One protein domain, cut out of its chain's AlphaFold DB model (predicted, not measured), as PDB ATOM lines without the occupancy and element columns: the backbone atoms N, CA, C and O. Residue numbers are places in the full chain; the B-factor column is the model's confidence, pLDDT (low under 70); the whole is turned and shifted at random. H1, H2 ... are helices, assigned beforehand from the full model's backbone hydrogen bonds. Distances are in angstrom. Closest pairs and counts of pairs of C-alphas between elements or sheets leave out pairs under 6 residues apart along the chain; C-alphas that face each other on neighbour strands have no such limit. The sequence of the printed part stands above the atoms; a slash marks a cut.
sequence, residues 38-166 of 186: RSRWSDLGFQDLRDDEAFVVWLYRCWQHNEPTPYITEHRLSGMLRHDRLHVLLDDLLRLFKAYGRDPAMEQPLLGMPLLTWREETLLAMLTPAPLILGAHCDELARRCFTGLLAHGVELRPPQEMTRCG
ATOM      1  N   ARG A  38     -41.763  50.665  15.099       56.12
ATOM      2  CA  ARG A  38     -41.484  49.799  16.247       56.12
ATOM      3  C   ARG A  38     -42.780  49.178  16.742       56.12
ATOM      4  O   ARG A  38     -43.725  49.891  17.069       56.12
ATOM      5  N   SER A  39     -42.786  47.854  16.852       61.62
ATOM      6  CA  SER A  39     -43.903  47.161  17.472       61.62
ATOM      7  C   SER A  39     -44.036  47.552  18.937       61.62
ATOM      8  O   SER A  39     -43.039  47.830  19.617       61.62
ATOM      9  N   ARG A  40     -45.259  47.506  19.472       66.31
ATOM     10  CA  ARG A  40     -45.494  47.656  20.922       66.31
ATOM     11  C   ARG A  40     -44.688  46.645  21.754       66.31
ATOM     12  O   ARG A  40     -44.433  46.865  22.933       66.31
ATOM     13  N   TRP A  41     -44.270  45.553  21.121       66.75
ATOM     14  CA  TRP A  41     -43.486  44.462  21.694       66.75
ATOM     15  C   TRP A  41     -41.994  44.534  21.306       66.75
ATOM     16  O   TRP A  41     -41.237  43.603  21.571       66.75
ATOM     17  N   SER A  42     -41.551  45.631  20.676       52.34
ATOM     18  CA  SER A  42     -40.196  45.801  20.122       52.34
ATOM     19  C   SER A  42     -39.093  45.906  21.173       52.34
ATOM     20  O   SER A  42     -37.922  45.740  20.834       52.34
ATOM     21  N   ASP A  43     -39.440  46.103  22.447       57.12
ATOM     22  CA  ASP A  43     -38.491  46.031  23.568       57.12
ATOM     23  C   ASP A  43     -37.873  44.628  23.731       57.12
ATOM     24  O   ASP A  43     -36.859  44.465  24.406       57.12
ATOM     25  N   LEU A  44     -38.428  43.623  23.046       57.12
ATOM     26  CA  LEU A  44     -37.874  42.271  22.932       57.12
ATOM     27  C   LEU A  44     -36.758  42.153  21.880       57.12
ATOM     28  O   LEU A  44     -36.177  41.085  21.705       57.12
ATOM     29  N   GLY A  45     -36.465  43.236  21.153       60.12
ATOM     30  CA  GLY A  45     -35.400  43.282  20.153       60.12
ATOM     31  C   GLY A  45     -35.757  42.665  18.797       60.12
ATOM     32  O   GLY A  45     -34.899  42.612  17.917       60.12
ATOM     33  N   PHE A  46     -37.005  42.238  18.585       68.88
ATOM     34  CA  PHE A  46     -37.458  41.717  17.295       68.88
ATOM     35  C   PHE A  46     -37.666  42.846  16.283       68.88
ATOM     36  O   PHE A  46     -38.711  43.492  16.254       68.88
ATOM     37  N   GLN A  47     -36.673  43.084  15.431       70.56
ATOM     38  CA  GLN A  47     -36.784  44.088  14.362       70.56
ATOM     39  C   GLN A  47     -37.530  43.561  13.121       70.56
ATOM     40  O   GLN A  47     -37.986  44.341  12.286       70.56
ATOM     41  N   ASP A  48     -37.655  42.237  13.014       79.94
ATOM     42  CA  ASP A  48     -38.179  41.533  11.839       79.94
ATOM     43  C   ASP A  48     -39.669  41.193  11.899       79.94
ATOM     44  O   ASP A  48     -40.315  40.989  10.857       79.94
ATOM     45  N   LEU A  49     -40.199  41.155  13.121       85.94
ATOM     46  CA  LEU A  49     -41.565  40.765  13.423       85.94
ATOM     47  C   LEU A  49     -42.502  41.970  13.394       85.94
ATOM     48  O   LEU A  49     -42.162  43.056  13.867       85.94
ATOM     49  N   ARG A  50     -43.709  41.753  12.876       87.50
ATOM     50  CA  ARG A  50     -44.859  42.642  13.083       87.50
ATOM     51  C   ARG A  50     -45.395  42.473  14.504       87.50
ATOM     52  O   ARG A  50     -45.088  41.487  15.166       87.50
ATOM     53  N   ASP A  51     -46.226  43.403  14.960       85.38
ATOM     54  CA  ASP A  51     -46.784  43.410  16.320       85.38
ATOM     55  C   ASP A  51     -47.472  42.100  16.702       85.38
ATOM     56  O   ASP A  51     -47.203  41.566  17.774       85.38
ATOM     57  N   ASP A  52     -48.305  41.564  15.813       88.56
ATOM     58  CA  ASP A  52     -49.042  40.320  16.036       88.56
ATOM     59  C   ASP A  52     -48.099  39.100  16.143       88.56
ATOM     60  O   ASP A  52     -48.248  38.253  17.024       88.56
ATOM     61  N   GLU A  53     -47.072  39.037  15.292       90.56
ATOM     62  CA  GLU A  53     -46.052  37.980  15.307       90.56
ATOM     63  C   GLU A  53     -45.187  38.072  16.574       90.56
ATOM     64  O   GLU A  53     -44.962  37.076  17.266       90.56
ATOM     65  N   ALA A  54     -44.744  39.287  16.907       87.56
ATOM     66  CA  ALA A  54     -43.961  39.576  18.100       87.56
ATOM     67  C   ALA A  54     -44.745  39.243  19.372       87.56
ATOM     68  O   ALA A  54     -44.171  38.694  20.309       87.56
ATOM     69  N   PHE A  55     -46.051  39.511  19.385       86.75
ATOM     70  CA  PHE A  55     -46.933  39.136  20.480       86.75
ATOM     71  C   PHE A  55     -46.973  37.621  20.695       86.75
ATOM     72  O   PHE A  55     -46.776  37.164  21.820       86.75
ATOM     73  N   VAL A  56     -47.204  36.833  19.640       90.25
ATOM     74  CA  VAL A  56     -47.287  35.366  19.754       90.25
ATOM     75  C   VAL A  56     -45.975  34.786  20.282       90.25
ATOM     76  O   VAL A  56     -45.989  33.959  21.199       90.25
ATOM     77  N   VAL A  57     -44.840  35.248  19.752       89.94
ATOM     78  CA  VAL A  57     -43.513  34.792  20.190       89.94
ATOM     79  C   VAL A  57     -43.236  35.211  21.632       89.94
ATOM     80  O   VAL A  57     -42.795  34.395  22.440       89.94
ATOM     81  N   TRP A  58     -43.544  36.457  21.987       86.94
ATOM     82  CA  TRP A  58     -43.427  36.944  23.359       86.94
ATOM     83  C   TRP A  58     -44.244  36.099  24.336       86.94
ATOM     84  O   TRP A  58     -43.723  35.654  25.359       86.94
ATOM     85  N   LEU A  59     -45.506  35.834  23.994       87.44
ATOM     86  CA  LEU A  59     -46.425  35.045  24.804       87.44
ATOM     87  C   LEU A  59     -45.876  33.635  25.035       87.44
ATOM     88  O   LEU A  59     -45.871  33.143  26.166       87.44
ATOM     89  N   TYR A  60     -45.360  33.016  23.974       89.38
ATOM     90  CA  TYR A  60     -44.735  31.703  24.028       89.38
ATOM     91  C   TYR A  60     -43.486  31.695  24.921       89.38
ATOM     92  O   TYR A  60     -43.363  30.827  25.786       89.38
ATOM     93  N   ARG A  61     -42.597  32.691  24.806       87.88
ATOM     94  CA  ARG A  61     -41.429  32.831  25.699       87.88
ATOM     95  C   ARG A  61     -41.835  33.015  27.156       87.88
ATOM     96  O   ARG A  61     -41.279  32.363  28.040       87.88
ATOM     97  N   CYS A  62     -42.816  33.876  27.426       83.69
ATOM     98  CA  CYS A  62     -43.349  34.072  28.773       83.69
ATOM     99  C   CYS A  62     -43.908  32.771  29.354       83.69
ATOM    100  O   CYS A  62     -43.684  32.490  30.535       83.69
ATOM    101  N   TRP A  63     -44.598  31.976  28.536       86.62
ATOM    102  CA  TRP A  63     -45.090  30.661  28.927       86.62
ATOM    103  C   TRP A  63     -43.941  29.693  29.250       86.62
ATOM    104  O   TRP A  63     -43.912  29.153  30.355       86.62
ATOM    105  N   GLN A  64     -42.943  29.560  28.365       86.12
ATOM    106  CA  GLN A  64     -41.777  28.678  28.554       86.12
ATOM    107  C   GLN A  64     -40.998  28.972  29.848       86.12
ATOM    108  O   GLN A  64     -40.580  28.045  30.547       86.12
ATOM    109  N   HIS A  65     -40.831  30.252  30.197       80.50
ATOM    110  CA  HIS A  65     -40.057  30.669  31.373       80.50
ATOM    111  C   HIS A  65     -40.741  30.421  32.719       80.50
ATOM    112  O   HIS A  65     -40.067  30.306  33.738       80.50
ATOM    113  N   ASN A  66     -42.070  30.348  32.745       73.44
ATOM    114  CA  ASN A  66     -42.843  30.293  33.987       73.44
ATOM    115  C   ASN A  66     -43.572  28.951  34.180       73.44
ATOM    116  O   ASN A  66     -44.433  28.834  35.054       73.44
ATOM    117  N   GLU A  67     -43.250  27.939  33.372       60.97
ATOM    118  CA  GLU A  67     -43.836  26.595  33.410       60.97
ATOM    119  C   GLU A  67     -43.150  25.739  34.491       60.97
ATOM    120  O   GLU A  67     -42.456  24.773  34.234       60.97
ATOM    121  N   PRO A  68     -43.252  26.108  35.764       57.25
ATOM    122  CA  PRO A  68     -43.970  25.148  36.602       57.25
ATOM    123  C   PRO A  68     -45.244  25.751  37.193       57.25
ATOM    124  O   PRO A  68     -46.034  25.050  37.817       57.25
ATOM    125  N   THR A  69     -45.489  27.042  36.958       64.69
ATOM    126  CA  THR A  69     -46.656  27.793  37.434       64.69
ATOM    127  C   THR A  69     -47.394  28.483  36.277       64.69
ATOM    128  O   THR A  69     -47.498  29.714  36.262       64.69
ATOM    129  N   PRO A  70     -47.942  27.726  35.306       65.62
ATOM    130  CA  PRO A  70     -48.646  28.295  34.153       65.62
ATOM    131  C   PRO A  70     -49.814  29.208  34.562       65.62
ATOM    132  O   PRO A  70     -50.029  30.232  33.926       65.62
ATOM    133  N   TYR A  71     -50.471  28.930  35.693       68.38
ATOM    134  CA  TYR A  71     -51.540  29.769  36.249       68.38
ATOM    135  C   TYR A  71     -51.098  31.208  36.581       68.38
ATOM    136  O   TYR A  71     -51.845  32.164  36.380       68.38
ATOM    137  N   ILE A  72     -49.870  31.392  37.085       67.31
ATOM    138  CA  ILE A  72     -49.345  32.731  37.406       67.31
ATOM    139  C   ILE A  72     -49.123  33.520  36.113       67.31
ATOM    140  O   ILE A  72     -49.392  34.721  36.056       67.31
ATOM    141  N   THR A  73     -48.659  32.835  35.072       69.44
ATOM    142  CA  THR A  73     -48.461  33.396  33.735       69.44
ATOM    143  C   THR A  73     -49.783  33.767  33.103       69.44
ATOM    144  O   THR A  73     -49.945  34.911  32.702       69.44
ATOM    145  N   GLU A  74     -50.752  32.856  33.110       74.31
ATOM    146  CA  GLU A  74     -52.128  33.093  32.672       74.31
ATOM    147  C   GLU A  74     -52.712  34.340  33.331       74.31
ATOM    148  O   GLU A  74     -53.074  35.287  32.643       74.31
ATOM    149  N   HIS A  75     -52.695  34.411  34.663       77.19
ATOM    150  CA  HIS A  75     -53.244  35.556  35.386       77.19
ATOM    151  C   HIS A  75     -52.542  36.881  35.027       77.19
ATOM    152  O   HIS A  75     -53.197  37.913  34.850       77.19
ATOM    153  N   ARG A  76     -51.206  36.882  34.914       74.44
ATOM    154  CA  ARG A  76     -50.437  38.078  34.527       74.44
ATOM    155  C   ARG A  76     -50.749  38.512  33.097       74.44
ATOM    156  O   ARG A  76     -50.977  39.698  32.863       74.44
ATOM    157  N   LEU A  77     -50.791  37.562  32.169       75.06
ATOM    158  CA  LEU A  77     -51.070  37.812  30.759       75.06
ATOM    159  C   LEU A  77     -52.503  38.306  30.554       75.06
ATOM    160  O   LEU A  77     -52.696  39.312  29.873       75.06
ATOM    161  N   SER A  78     -53.489  37.693  31.212       78.38
ATOM    162  CA  SER A  78     -54.879  38.161  31.191       78.38
ATOM    163  C   SER A  78     -54.994  39.589  31.722       78.38
ATOM    164  O   SER A  78     -55.673  40.420  31.126       78.38
ATOM    165  N   GLY A  79     -54.269  39.926  32.795       77.00
ATOM    166  CA  GLY A  79     -54.220  41.291  33.326       77.00
ATOM    167  C   GLY A  79     -53.651  42.312  32.334       77.00
ATOM    168  O   GLY A  79     -54.209  43.401  32.191       77.00
ATOM    169  N   MET A  80     -52.574  41.956  31.624       74.88
ATOM    170  CA  MET A  80     -51.943  42.813  30.611       74.88
ATOM    171  C   MET A  80     -52.803  42.982  29.355       74.88
ATOM    172  O   MET A  80     -52.822  44.059  28.760       74.88
ATOM    173  N   LEU A  81     -53.519  41.928  28.964       78.31
ATOM    174  CA  LEU A  81     -54.285  41.873  27.722       78.31
ATOM    175  C   LEU A  81     -55.763  42.191  27.904       78.31
ATOM    176  O   LEU A  81     -56.471  42.232  26.917       78.31
ATOM    177  N   ARG A  82     -56.255  42.470  29.114       78.25
ATOM    178  CA  ARG A  82     -57.693  42.654  29.410       78.25
ATOM    179  C   ARG A  82     -58.466  43.637  28.507       78.25
ATOM    180  O   ARG A  82     -59.692  43.619  28.502       78.25
ATOM    181  N   HIS A  83     -57.775  44.538  27.810       73.94
ATOM    182  CA  HIS A  83     -58.357  45.511  26.872       73.94
ATOM    183  C   HIS A  83     -57.893  45.310  25.425       73.94
ATOM    184  O   HIS A  83     -58.204  46.118  24.555       73.94
ATOM    185  N   ASP A  84     -57.127  44.257  25.178       80.12
ATOM    186  CA  ASP A  84     -56.577  43.897  23.887       80.12
ATOM    187  C   ASP A  84     -57.482  42.857  23.216       80.12
ATOM    188  O   ASP A  84     -57.977  41.927  23.862       80.12
ATOM    189  N   ARG A  85     -57.682  42.992  21.901       81.00
ATOM    190  CA  ARG A  85     -58.450  42.029  21.094       81.00
ATOM    191  C   ARG A  85     -57.887  40.611  21.200       81.00
ATOM    192  O   ARG A  85     -58.622  39.655  21.000       81.00
ATOM    193  N   LEU A  86     -56.605  40.485  21.539       80.44
ATOM    194  CA  LEU A  86     -55.885  39.221  21.655       80.44
ATOM    195  C   LEU A  86     -56.195  38.460  22.954       80.44
ATOM    196  O   LEU A  86     -55.879  37.278  23.050       80.44
ATOM    197  N   HIS A  87     -56.858  39.085  23.938       83.50
ATOM    198  CA  HIS A  87     -57.233  38.426  25.198       83.50
ATOM    199  C   HIS A  87     -58.080  37.171  24.984       83.50
ATOM    200  O   HIS A  87     -57.885  36.155  25.642       83.50
ATOM    201  N   VAL A  88     -59.016  37.233  24.038       84.31
ATOM    202  CA  VAL A  88     -59.922  36.122  23.711       84.31
ATOM    203  C   VAL A  88     -59.195  34.915  23.111       84.31
ATOM    204  O   VAL A  88     -59.735  33.814  23.126       84.31
ATOM    205  N   LEU A  89     -57.973  35.112  22.605       86.75
ATOM    206  CA  LEU A  89     -57.149  34.072  21.990       86.75
ATOM    207  C   LEU A  89     -56.202  33.401  22.987       86.75
ATOM    208  O   LEU A  89     -55.585  32.393  22.650       86.75
ATOM    209  N   LEU A  90     -56.083  33.946  24.202       87.62
ATOM    210  CA  LEU A  90     -55.107  33.501  25.191       87.62
ATOM    211  C   LEU A  90     -55.277  32.014  25.530       87.62
ATOM    212  O   LEU A  90     -54.309  31.263  25.475       87.62
ATOM    213  N   ASP A  91     -56.505  31.583  25.823       87.56
ATOM    214  CA  ASP A  91     -56.798  30.200  26.219       87.56
ATOM    215  C   ASP A  91     -56.418  29.194  25.129       87.56
ATOM    216  O   ASP A  91     -55.842  28.140  25.413       87.56
ATOM    217  N   ASP A  92     -56.733  29.513  23.874       90.94
ATOM    218  CA  ASP A  92     -56.442  28.630  22.748       90.94
ATOM    219  C   ASP A  92     -54.929  28.596  22.465       90.94
ATOM    220  O   ASP A  92     -54.367  27.507  22.321       90.94
ATOM    221  N   LEU A  93     -54.244  29.748  22.513       91.19
ATOM    222  CA  LEU A  93     -52.785  29.828  22.371       91.19
ATOM    223  C   LEU A  93     -52.055  29.045  23.468       91.19
ATOM    224  O   LEU A  93     -51.140  28.279  23.178       91.19
ATOM    225  N   LEU A  94     -52.480  29.166  24.725       89.56
ATOM    226  CA  LEU A  94     -51.858  28.451  25.842       89.56
ATOM    227  C   LEU A  94     -52.073  26.938  25.765       89.56
ATOM    228  O   LEU A  94     -51.160  26.167  26.074       89.56
ATOM    229  N   ARG A  95     -53.255  26.493  25.319       90.56
ATOM    230  CA  ARG A  95     -53.510  25.070  25.043       90.56
ATOM    231  C   ARG A  95     -52.595  24.552  23.944       90.56
ATOM    232  O   ARG A  95     -52.023  23.476  24.109       90.56
ATOM    233  N   LEU A  96     -52.425  25.322  22.866       92.81
ATOM    234  CA  LEU A  96     -51.471  24.996  21.812       92.81
ATOM    235  C   LEU A  96     -50.048  24.912  22.368       92.81
ATOM    236  O   LEU A  96     -49.372  23.924  22.111       92.81
ATOM    237  N   PHE A  97     -49.593  25.879  23.166       92.06
ATOM    238  CA  PHE A  97     -48.238  25.859  23.727       92.06
ATOM    239  C   PHE A  97     -48.006  24.638  24.616       92.06
ATOM    240  O   PHE A  97     -46.978  23.973  24.498       92.06
ATOM    241  N   LYS A  98     -48.996  24.281  25.438       90.06
ATOM    242  CA  LYS A  98     -48.944  23.078  26.271       90.06
ATOM    243  C   LYS A  98     -48.843  21.797  25.441       90.06
ATOM    244  O   LYS A  98     -48.078  20.910  25.808       90.06
ATOM    245  N   ALA A  99     -49.593  21.705  24.344       90.69
ATOM    246  CA  ALA A  99     -49.517  20.571  23.424       90.69
ATOM    247  C   ALA A  99     -48.190  20.542  22.647       90.69
ATOM    248  O   ALA A  99     -47.616  19.473  22.455       90.69
ATOM    249  N   TYR A 100     -47.684  21.712  22.247       91.19
ATOM    250  CA  TYR A 100     -46.413  21.864  21.541       91.19
ATOM    251  C   TYR A 100     -45.207  21.521  22.430       91.19
ATOM    252  O   TYR A 100     -44.205  20.979  21.959       91.19
ATOM    253  N   GLY A 101     -45.343  21.756  23.734       88.31
ATOM    254  CA  GLY A 101     -44.410  21.319  24.761       88.31
ATOM    255  C   GLY A 101     -43.264  22.295  25.018       88.31
ATOM    256  O   GLY A 101     -43.143  23.365  24.416       88.31
ATOM    257  N   ARG A 102     -42.401  21.926  25.969       85.69
ATOM    258  CA  ARG A 102     -41.257  22.755  26.355       85.69
ATOM    259  C   ARG A 102     -40.138  22.709  25.339       85.69
ATOM    260  O   ARG A 102     -39.832  21.643  24.804       85.69
ATOM    261  N   ASP A 103     -39.502  23.856  25.135       85.19
ATOM    262  CA  ASP A 103     -38.246  23.975  24.402       85.19
ATOM    263  C   ASP A 103     -37.070  24.021  25.393       85.19
ATOM    264  O   ASP A 103     -36.923  25.022  26.092       85.19
ATOM    265  N   PRO A 104     -36.211  22.988  25.459       78.00
ATOM    266  CA  PRO A 104     -35.035  23.002  26.330       78.00
ATOM    267  C   PRO A 104     -34.081  24.167  26.031       78.00
ATOM    268  O   PRO A 104     -33.375  24.640  26.918       78.00
ATOM    269  N   ALA A 105     -34.077  24.684  24.794       74.62
ATOM    270  CA  ALA A 105     -33.271  25.851  24.443       74.62
ATOM    271  C   ALA A 105     -33.739  27.135  25.161       74.62
ATOM    272  O   ALA A 105     -32.961  28.078  25.286       74.62
ATOM    273  N   MET A 106     -34.979  27.161  25.666       73.25
ATOM    274  CA  MET A 106     -35.588  28.285  26.393       73.25
ATOM    275  C   MET A 106     -35.334  28.250  27.910       73.25
ATOM    276  O   MET A 106     -35.864  29.087  28.639       73.25
ATOM    277  N   GLU A 107     -34.530  27.307  28.414       66.62
ATOM    278  CA  GLU A 107     -34.138  27.272  29.833       66.62
ATOM    279  C   GLU A 107     -33.175  28.415  30.206       66.62
ATOM    280  O   GLU A 107     -33.123  28.843  31.360       66.62
ATOM    281  N   GLN A 108     -32.445  28.962  29.228       66.38
ATOM    282  CA  GLN A 108     -31.652  30.185  29.383       66.38
ATOM    283  C   GLN A 108     -32.524  31.426  29.137       66.38
ATOM    284  O   GLN A 108     -33.501  31.330  28.399       66.38
ATOM    285  N   PRO A 109     -32.213  32.602  29.719       65.19
ATOM    286  CA  PRO A 109     -33.041  33.803  29.587       65.19
ATOM    287  C   PRO A 109     -33.035  34.353  28.150       65.19
ATOM    288  O   PRO A 109     -32.302  35.284  27.821       65.19
ATOM    289  N   LEU A 110     -33.890  33.786  27.297       67.88
ATOM    290  CA  LEU A 110     -34.096  34.196  25.908       67.88
ATOM    291  C   LEU A 110     -35.139  35.315  25.777       67.88
ATOM    292  O   LEU A 110     -35.344  35.816  24.677       67.88
ATOM    293  N   LEU A 111     -35.765  35.771  26.871       67.81
ATOM    294  CA  LEU A 111     -36.732  36.886  26.853       67.81
ATOM    295  C   LEU A 111     -36.199  38.141  26.148       67.81
ATOM    296  O   LEU A 111     -36.972  38.819  25.482       67.81
ATOM    297  N   GLY A 112     -34.897  38.417  26.256       66.12
ATOM    298  CA  GLY A 112     -34.240  39.537  25.574       66.12
ATOM    299  C   GLY A 112     -33.488  39.164  24.294       66.12
ATOM    300  O   GLY A 112     -32.764  40.002  23.763       66.12
ATOM    301  N   MET A 113     -33.577  37.915  23.818       76.12
ATOM    302  CA  MET A 113     -32.847  37.490  22.623       76.12
ATOM    303  C   MET A 113     -33.561  37.990  21.357       76.12
ATOM    304  O   MET A 113     -34.685  37.572  21.096       76.12
ATOM    305  N   PRO A 114     -32.919  38.799  20.503       74.88
ATOM    306  CA  PRO A 114     -33.588  39.423  19.357       74.88
ATOM    307  C   PRO A 114     -33.853  38.462  18.183       74.88
ATOM    308  O   PRO A 114     -34.367  38.881  17.148       74.88
ATOM    309  N   LEU A 115     -33.476  37.186  18.308       82.44
ATOM    310  CA  LEU A 115     -33.591  36.177  17.255       82.44
ATOM    311  C   LEU A 115     -34.680  35.163  17.567       82.44
ATOM    312  O   LEU A 115     -34.846  34.783  18.725       82.44
ATOM    313  N   LEU A 116     -35.365  34.699  16.521       85.25
ATOM    314  CA  LEU A 116     -36.260  33.552  16.607       85.25
ATOM    315  C   LEU A 116     -35.458  32.257  16.768       85.25
ATOM    316  O   LEU A 116     -34.457  32.046  16.079       85.25
ATOM    317  N   THR A 117     -35.919  31.360  17.633       86.56
ATOM    318  CA  THR A 117     -35.469  29.965  17.623       86.56
ATOM    319  C   THR A 117     -36.211  29.176  16.547       86.56
ATOM    320  O   THR A 117     -37.295  29.553  16.100       86.56
ATOM    321  N   TRP A 118     -35.669  28.020  16.166       87.50
ATOM    322  CA  TRP A 118     -36.330  27.117  15.217       87.50
ATOM    323  C   TRP A 118     -37.747  26.716  15.670       87.50
ATOM    324  O   TRP A 118     -38.631  26.502  14.840       87.50
ATOM    325  N   ARG A 119     -37.985  26.634  16.988       90.00
ATOM    326  CA  ARG A 119     -39.305  26.340  17.556       90.00
ATOM    327  C   ARG A 119     -40.266  27.502  17.438       90.00
ATOM    328  O   ARG A 119     -41.445  27.279  17.200       90.00
ATOM    329  N   GLU A 120     -39.777  28.725  17.571       91.06
ATOM    330  CA  GLU A 120     -40.593  29.921  17.373       91.06
ATOM    331  C   GLU A 120     -40.969  30.084  15.903       91.06
ATOM    332  O   GLU A 120     -42.132  30.333  15.599       91.06
ATOM    333  N   GLU A 121     -40.030  29.844  14.983       91.00
ATOM    334  CA  GLU A 121     -40.330  29.785  13.548       91.00
ATOM    335  C   GLU A 121     -41.377  28.700  13.252       91.00
ATOM    336  O   GLU A 121     -42.356  28.943  12.551       91.00
ATOM    337  N   THR A 122     -41.216  27.510  13.834       91.69
ATOM    338  CA  THR A 122     -42.168  26.405  13.667       91.69
ATOM    339  C   THR A 122     -43.549  26.744  14.235       91.69
ATOM    340  O   THR A 122     -44.562  26.454  13.601       91.69
ATOM    341  N   LEU A 123     -43.603  27.391  15.401       93.00
ATOM    342  CA  LEU A 123     -44.841  27.867  16.010       93.00
ATOM    343  C   LEU A 123     -45.565  28.864  15.102       93.00
ATOM    344  O   LEU A 123     -46.762  28.717  14.868       93.00
ATOM    345  N   LEU A 124     -44.841  29.845  14.562       92.88
ATOM    346  CA  LEU A 124     -45.405  30.816  13.626       92.88
ATOM    347  C   LEU A 124     -45.885  30.123  12.346       92.88
ATOM    348  O   LEU A 124     -46.988  30.403  11.890       92.88
ATOM    349  N   ALA A 125     -45.128  29.155  11.821       92.00
ATOM    350  CA  ALA A 125     -45.538  28.368  10.659       92.00
ATOM    351  C   ALA A 125     -46.840  27.584  10.905       92.00
ATOM    352  O   ALA A 125     -47.703  27.561  10.031       92.00
ATOM    353  N   MET A 126     -47.027  26.985  12.087       92.31
ATOM    354  CA  MET A 126     -48.278  26.294  12.451       92.31
ATOM    355  C   MET A 126     -49.498  27.221  12.482       92.31
ATOM    356  O   MET A 126     -50.621  26.770  12.273       92.31
ATOM    357  N   LEU A 127     -49.289  28.506  12.760       92.94
ATOM    358  CA  LEU A 127     -50.345  29.508  12.883       92.94
ATOM    359  C   LEU A 127     -50.575  30.279  11.573       92.94
ATOM    360  O   LEU A 127     -51.086  31.396  11.594       92.94
ATOM    361  N   THR A 128     -50.201  29.694  10.433       88.75
ATOM    362  CA  THR A 128     -50.388  30.281   9.097       88.75
ATOM    363  C   THR A 128     -51.354  29.439   8.249       88.75
ATOM    364  O   THR A 128     -51.631  28.291   8.600       88.75
ATOM    365  N   PRO A 129     -51.869  29.964   7.113       80.00
ATOM    366  CA  PRO A 129     -52.810  29.231   6.258       80.00
ATOM    367  C   PRO A 129     -52.262  27.913   5.686       80.00
ATOM    368  O   PRO A 129     -53.043  27.043   5.304       80.00
ATOM    369  N   ALA A 130     -50.935  27.772   5.609       78.81
ATOM    370  CA  ALA A 130     -50.243  26.573   5.149       78.81
ATOM    371  C   ALA A 130     -49.449  25.953   6.315       78.81
ATOM    372  O   ALA A 130     -48.218  26.050   6.338       78.81
ATOM    373  N   PRO A 131     -50.134  25.361   7.311       74.50
ATOM    374  CA  PRO A 131     -49.492  24.935   8.542       74.50
ATOM    375  C   PRO A 131     -48.520  23.781   8.299       74.50
ATOM    376  O   PRO A 131     -48.791  22.850   7.536       74.50
ATOM    377  N   LEU A 132     -47.390  23.825   9.003       77.81
ATOM    378  CA  LEU A 132     -46.498  22.678   9.118       77.81
ATOM    379  C   LEU A 132     -47.191  21.587   9.949       77.81
ATOM    380  O   LEU A 132     -47.664  21.861  11.049       77.81
ATOM    381  N   ILE A 133     -47.219  20.355   9.439       78.25
ATOM    382  CA  ILE A 133     -47.796  19.202  10.142       78.25
ATOM    383  C   ILE A 133     -46.815  18.749  11.226       78.25
ATOM    384  O   ILE A 133     -45.691  18.347  10.914       78.25
ATOM    385  N   LEU A 134     -47.242  18.789  12.489       75.00
ATOM    386  CA  LEU A 134     -46.442  18.334  13.634       75.00
ATOM    387  C   LEU A 134     -47.088  17.163  14.380       75.00
ATOM    388  O   LEU A 134     -46.397  16.453  15.113       75.00
ATOM    389  N   GLY A 135     -48.384  16.925  14.166       80.81
ATOM    390  CA  GLY A 135     -49.107  15.772  14.686       80.81
ATOM    391  C   GLY A 135     -50.547  16.116  15.053       80.81
ATOM    392  O   GLY A 135     -50.838  17.222  15.503       80.81
ATOM    393  N   ALA A 136     -51.441  15.127  14.948       77.56
ATOM    394  CA  ALA A 136     -52.894  15.329  14.944       77.56
ATOM    395  C   ALA A 136     -53.451  16.210  16.084       77.56
ATOM    396  O   ALA A 136     -54.389  16.971  15.866       77.56
ATOM    397  N   HIS A 137     -52.891  16.123  17.298       80.19
ATOM    398  CA  HIS A 137     -53.356  16.935  18.426       80.19
ATOM    399  C   HIS A 137     -52.918  18.405  18.333       80.19
ATOM    400  O   HIS A 137     -53.727  19.303  18.565       80.19
ATOM    401  N   CYS A 138     -51.656  18.655  17.973       87.31
ATOM    402  CA  CYS A 138     -51.136  20.008  17.778       87.31
ATOM    403  C   CYS A 138     -51.764  20.662  16.548       87.31
ATOM    404  O   CYS A 138     -52.115  21.836  16.611       87.31
ATOM    405  N   ASP A 139     -51.971  19.896  15.473       87.12
ATOM    406  CA  ASP A 139     -52.534  20.396  14.218       87.12
ATOM    407  C   ASP A 139     -53.969  20.924  14.417       87.12
ATOM    408  O   ASP A 139     -54.314  22.002  13.931       87.12
ATOM    409  N   GLU A 140     -54.804  20.217  15.192       89.81
ATOM    410  CA  GLU A 140     -56.177  20.657  15.478       89.81
ATOM    411  C   GLU A 140     -56.213  21.922  16.350       89.81
ATOM    412  O   GLU A 140     -56.990  22.846  16.089       89.81
ATOM    413  N   LEU A 141     -55.344  22.000  17.364       92.00
ATOM    414  CA  LEU A 141     -55.218  23.195  18.203       92.00
ATOM    415  C   LEU A 141     -54.670  24.386  17.412       92.00
ATOM    416  O   LEU A 141     -55.186  25.494  17.557       92.00
ATOM    417  N   ALA A 142     -53.682  24.165  16.546       92.44
ATOM    418  CA  ALA A 142     -53.118  25.191  15.678       92.44
ATOM    419  C   ALA A 142     -54.165  25.731  14.697       92.44
ATOM    420  O   ALA A 142     -54.334  26.944  14.592       92.44
ATOM    421  N   ARG A 143     -54.955  24.852  14.065       91.19
ATOM    422  CA  ARG A 143     -56.065  25.238  13.178       91.19
ATOM    423  C   ARG A 143     -57.122  26.072  13.901       91.19
ATOM    424  O   ARG A 143     -57.608  27.071  13.361       91.19
ATOM    425  N   ARG A 144     -57.472  25.681  15.129       92.12
ATOM    426  CA  ARG A 144     -58.396  26.438  15.979       92.12
ATOM    427  C   ARG A 144     -57.830  27.816  16.333       92.12
ATOM    428  O   ARG A 144     -58.532  28.808  16.149       92.12
ATOM    429  N   CYS A 145     -56.567  27.884  16.760       92.69
ATOM    430  CA  CYS A 145     -55.882  29.147  17.040       92.69
ATOM    431  C   CYS A 145     -55.866  30.048  15.807       92.69
ATOM    432  O   CYS A 145     -56.265  31.203  15.897       92.69
ATOM    433  N   PHE A 146     -55.473  29.518  14.648       92.38
ATOM    434  CA  PHE A 146     -55.431  30.252  13.386       92.38
ATOM    435  C   PHE A 146     -56.798  30.824  12.996       92.38
ATOM    436  O   PHE A 146     -56.904  31.994  12.636       92.38
ATOM    437  N   THR A 147     -57.866  30.036  13.142       92.25
ATOM    438  CA  THR A 147     -59.235  30.508  12.881       92.25
ATOM    439  C   THR A 147     -59.608  31.673  13.803       92.25
ATOM    440  O   THR A 147     -60.180  32.662  13.345       92.25
ATOM    441  N   GLY A 148     -59.254  31.587  15.090       92.56
ATOM    442  CA  GLY A 148     -59.439  32.682  16.042       92.56
ATOM    443  C   GLY A 148     -58.618  33.919  15.670       92.56
ATOM    444  O   GLY A 148     -59.157  35.021  15.610       92.56
ATOM    445  N   LEU A 149     -57.335  33.743  15.353       91.81
ATOM    446  CA  LEU A 149     -56.433  34.815  14.926       91.81
ATOM    447  C   LEU A 149     -57.014  35.572  13.718       91.81
ATOM    448  O   LEU A 149     -57.153  36.793  13.771       91.81
ATOM    449  N   LEU A 150     -57.471  34.853  12.687       91.69
ATOM    450  CA  LEU A 150     -58.136  35.454  11.528       91.69
ATOM    451  C   LEU A 150     -59.412  36.218  11.905       91.69
ATOM    452  O   LEU A 150     -59.609  37.344  11.452       91.69
ATOM    453  N   ALA A 151     -60.271  35.635  12.748       91.94
ATOM    454  CA  ALA A 151     -61.526  36.264  13.167       91.94
ATOM    455  C   ALA A 151     -61.307  37.587  13.923       91.94
ATOM    456  O   ALA A 151     -62.161  38.474  13.882       91.94
ATOM    457  N   HIS A 152     -60.155  37.739  14.579       90.50
ATOM    458  CA  HIS A 152     -59.767  38.947  15.306       90.50
ATOM    459  C   HIS A 152     -58.847  39.885  14.503       90.50
ATOM    460  O   HIS A 152     -58.356  40.880  15.047       90.50
ATOM    461  N   GLY A 153     -58.655  39.618  13.206       89.94
ATOM    462  CA  GLY A 153     -57.853  40.451  12.308       89.94
ATOM    463  C   GLY A 153     -56.374  40.472  12.684       89.94
ATOM    464  O   GLY A 153     -55.749  41.534  12.643       89.94
ATOM    465  N   VAL A 154     -55.862  39.328  13.141       89.25
ATOM    466  CA  VAL A 154     -54.452  39.109  13.460       89.25
ATOM    467  C   VAL A 154     -53.752  38.588  12.215       89.25
ATOM    468  O   VAL A 154     -54.177  37.589  11.631       89.25
ATOM    469  N   GLU A 155     -52.679  39.259  11.812       89.62
ATOM    470  CA  GLU A 155     -51.926  38.906  10.610       89.62
ATOM    471  C   GLU A 155     -50.588  38.266  10.977       89.62
ATOM    472  O   GLU A 155     -49.688  38.926  11.499       89.62
ATOM    473  N   LEU A 156     -50.440  36.981  10.656       90.56
ATOM    474  CA  LEU A 156     -49.188  36.246  10.819       90.56
ATOM    475  C   LEU A 156     -48.636  35.857   9.453       90.56
ATOM    476  O   LEU A 156     -49.330  35.229   8.650       90.56
ATOM    477  N   ARG A 157     -47.375  36.206   9.200       90.62
ATOM    478  CA  ARG A 157     -46.649  35.715   8.029       90.62
ATOM    479  C   ARG A 157     -45.986  34.375   8.334       90.62
ATOM    480  O   ARG A 157     -45.601  34.126   9.478       90.62
ATOM    481  N   PRO A 158     -45.791  33.516   7.326       87.25
ATOM    482  CA  PRO A 158     -44.936  32.354   7.481       87.25
ATOM    483  C   PRO A 158     -43.465  32.797   7.633       87.25
ATOM    484  O   PRO A 158     -43.076  33.836   7.087       87.25
ATOM    485  N   PRO A 159     -42.610  32.032   8.340       86.62
ATOM    486  CA  PRO A 159     -41.210  32.406   8.578       86.62
ATOM    487  C   PRO A 159     -40.402  32.721   7.312       86.62
ATOM    488  O   PRO A 159     -39.460  33.508   7.354       86.62
ATOM    489  N   GLN A 160     -40.764  32.127   6.173       85.19
ATOM    490  CA  GLN A 160     -40.122  32.348   4.875       85.19
ATOM    491  C   GLN A 160     -40.380  33.758   4.314       85.19
ATOM    492  O   GLN A 160     -39.592  34.245   3.508       85.19
ATOM    493  N   GLU A 161     -41.455  34.419   4.745       88.19
ATOM    494  CA  GLU A 161     -41.817  35.794   4.367       88.19
ATOM    495  C   GLU A 161     -41.357  36.835   5.403       88.19
ATOM    496  O   GLU A 161     -41.538  38.049   5.227       88.19
ATOM    497  N   MET A 162     -40.771  36.382   6.513       85.62
ATOM    498  CA  MET A 162     -40.172  37.266   7.503       85.62
ATOM    499  C   MET A 162     -38.809  37.729   7.004       85.62
ATOM    500  O   MET A 162     -37.982  36.955   6.524       85.62
ATOM    501  N   THR A 163     -38.570  39.031   7.121       77.88
ATOM    502  CA  THR A 163     -37.234  39.583   6.898       77.88
ATOM    503  C   THR A 163     -36.316  39.014   7.981       77.88
ATOM    504  O   THR A 163     -36.785  38.723   9.074       77.88
ATOM    505  N   ARG A 164     -35.040  38.770   7.676       74.19
ATOM    506  CA  ARG A 164     -34.058  38.228   8.633       74.19
ATOM    507  C   ARG A 164     -33.042  39.291   9.051       74.19
ATOM    508  O   ARG A 164     -31.894  38.982   9.346       74.19
ATOM    509  N   CYS A 165     -33.486  40.543   9.103       66.06
ATOM    510  CA  CYS A 165     -32.702  41.737   9.387       66.06
ATOM    511  C   CYS A 165     -31.835  41.580  10.648       66.06
ATOM    512  O   CYS A 165     -30.652  41.910  10.630       66.06
ATOM    513  N   GLY A 166     -32.388  41.038  11.737       68.50
ATOM    514  CA  GLY A 166     -31.667  40.817  12.991       68.50
ATOM    515  C   GLY A 166     -30.617  39.709  12.897       68.50
ATOM    516  O   GLY A 166     -29.533  39.838  13.470       68.50
TER     517      GLY A 166
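What this domain is: This is residues 38 to 166 of the 186 residues of an uncharacterized protein of Comamonas sp. BIGb0124 (UniProt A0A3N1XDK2). What shape is it? H2, H3 and H6 lie side by side in a row, and H1 and H5 cover one face of it, with H4 at H1's last residues. What makes it up? The 129 printed residues have six named helices, H1 to H6 in order, and no named strand: all helix. It is compact, radius of gyration of the C-alphas 13.6 A, spanning 32 by 32 by 32 A.

Where its parts are: Where does H1 begin? H1, residues 51 to 65, 20.8 A long, begins at C-alpha 51 (-46.784, 43.410, 16.320). What follows? H2 is residues 70 to 81, H3 85 to 100, H4 104 to 107, H5 118 to 126; H6, 136 to 151, ends at C-alpha 151 (-61.526, 36.264, 13.167).

How they stand to each other: What does H1, the hub, touch? Among others H5, with residues 53 to 57 alone, closest C-alphas Val 57 and Glu 120, 6.3 A. How do H3 and H6 stand? They touch at a shallow tilt of 12 degrees, opposite ways, closest C-alphas Leu 96 and Leu 141, 5.5 A. Are O i to N i+4 pairs within hydrogen-bond range? Every one in H1, H2, H5 and H6, 8 of 12 in H3; H4 is too short.

The domain as a whole: Is it cut? The printed part has no cut and no long link between helices. Where is pLDDT under 70? In residues 38 to 46, 67 to 73, 107 to 112 and 165 to 166.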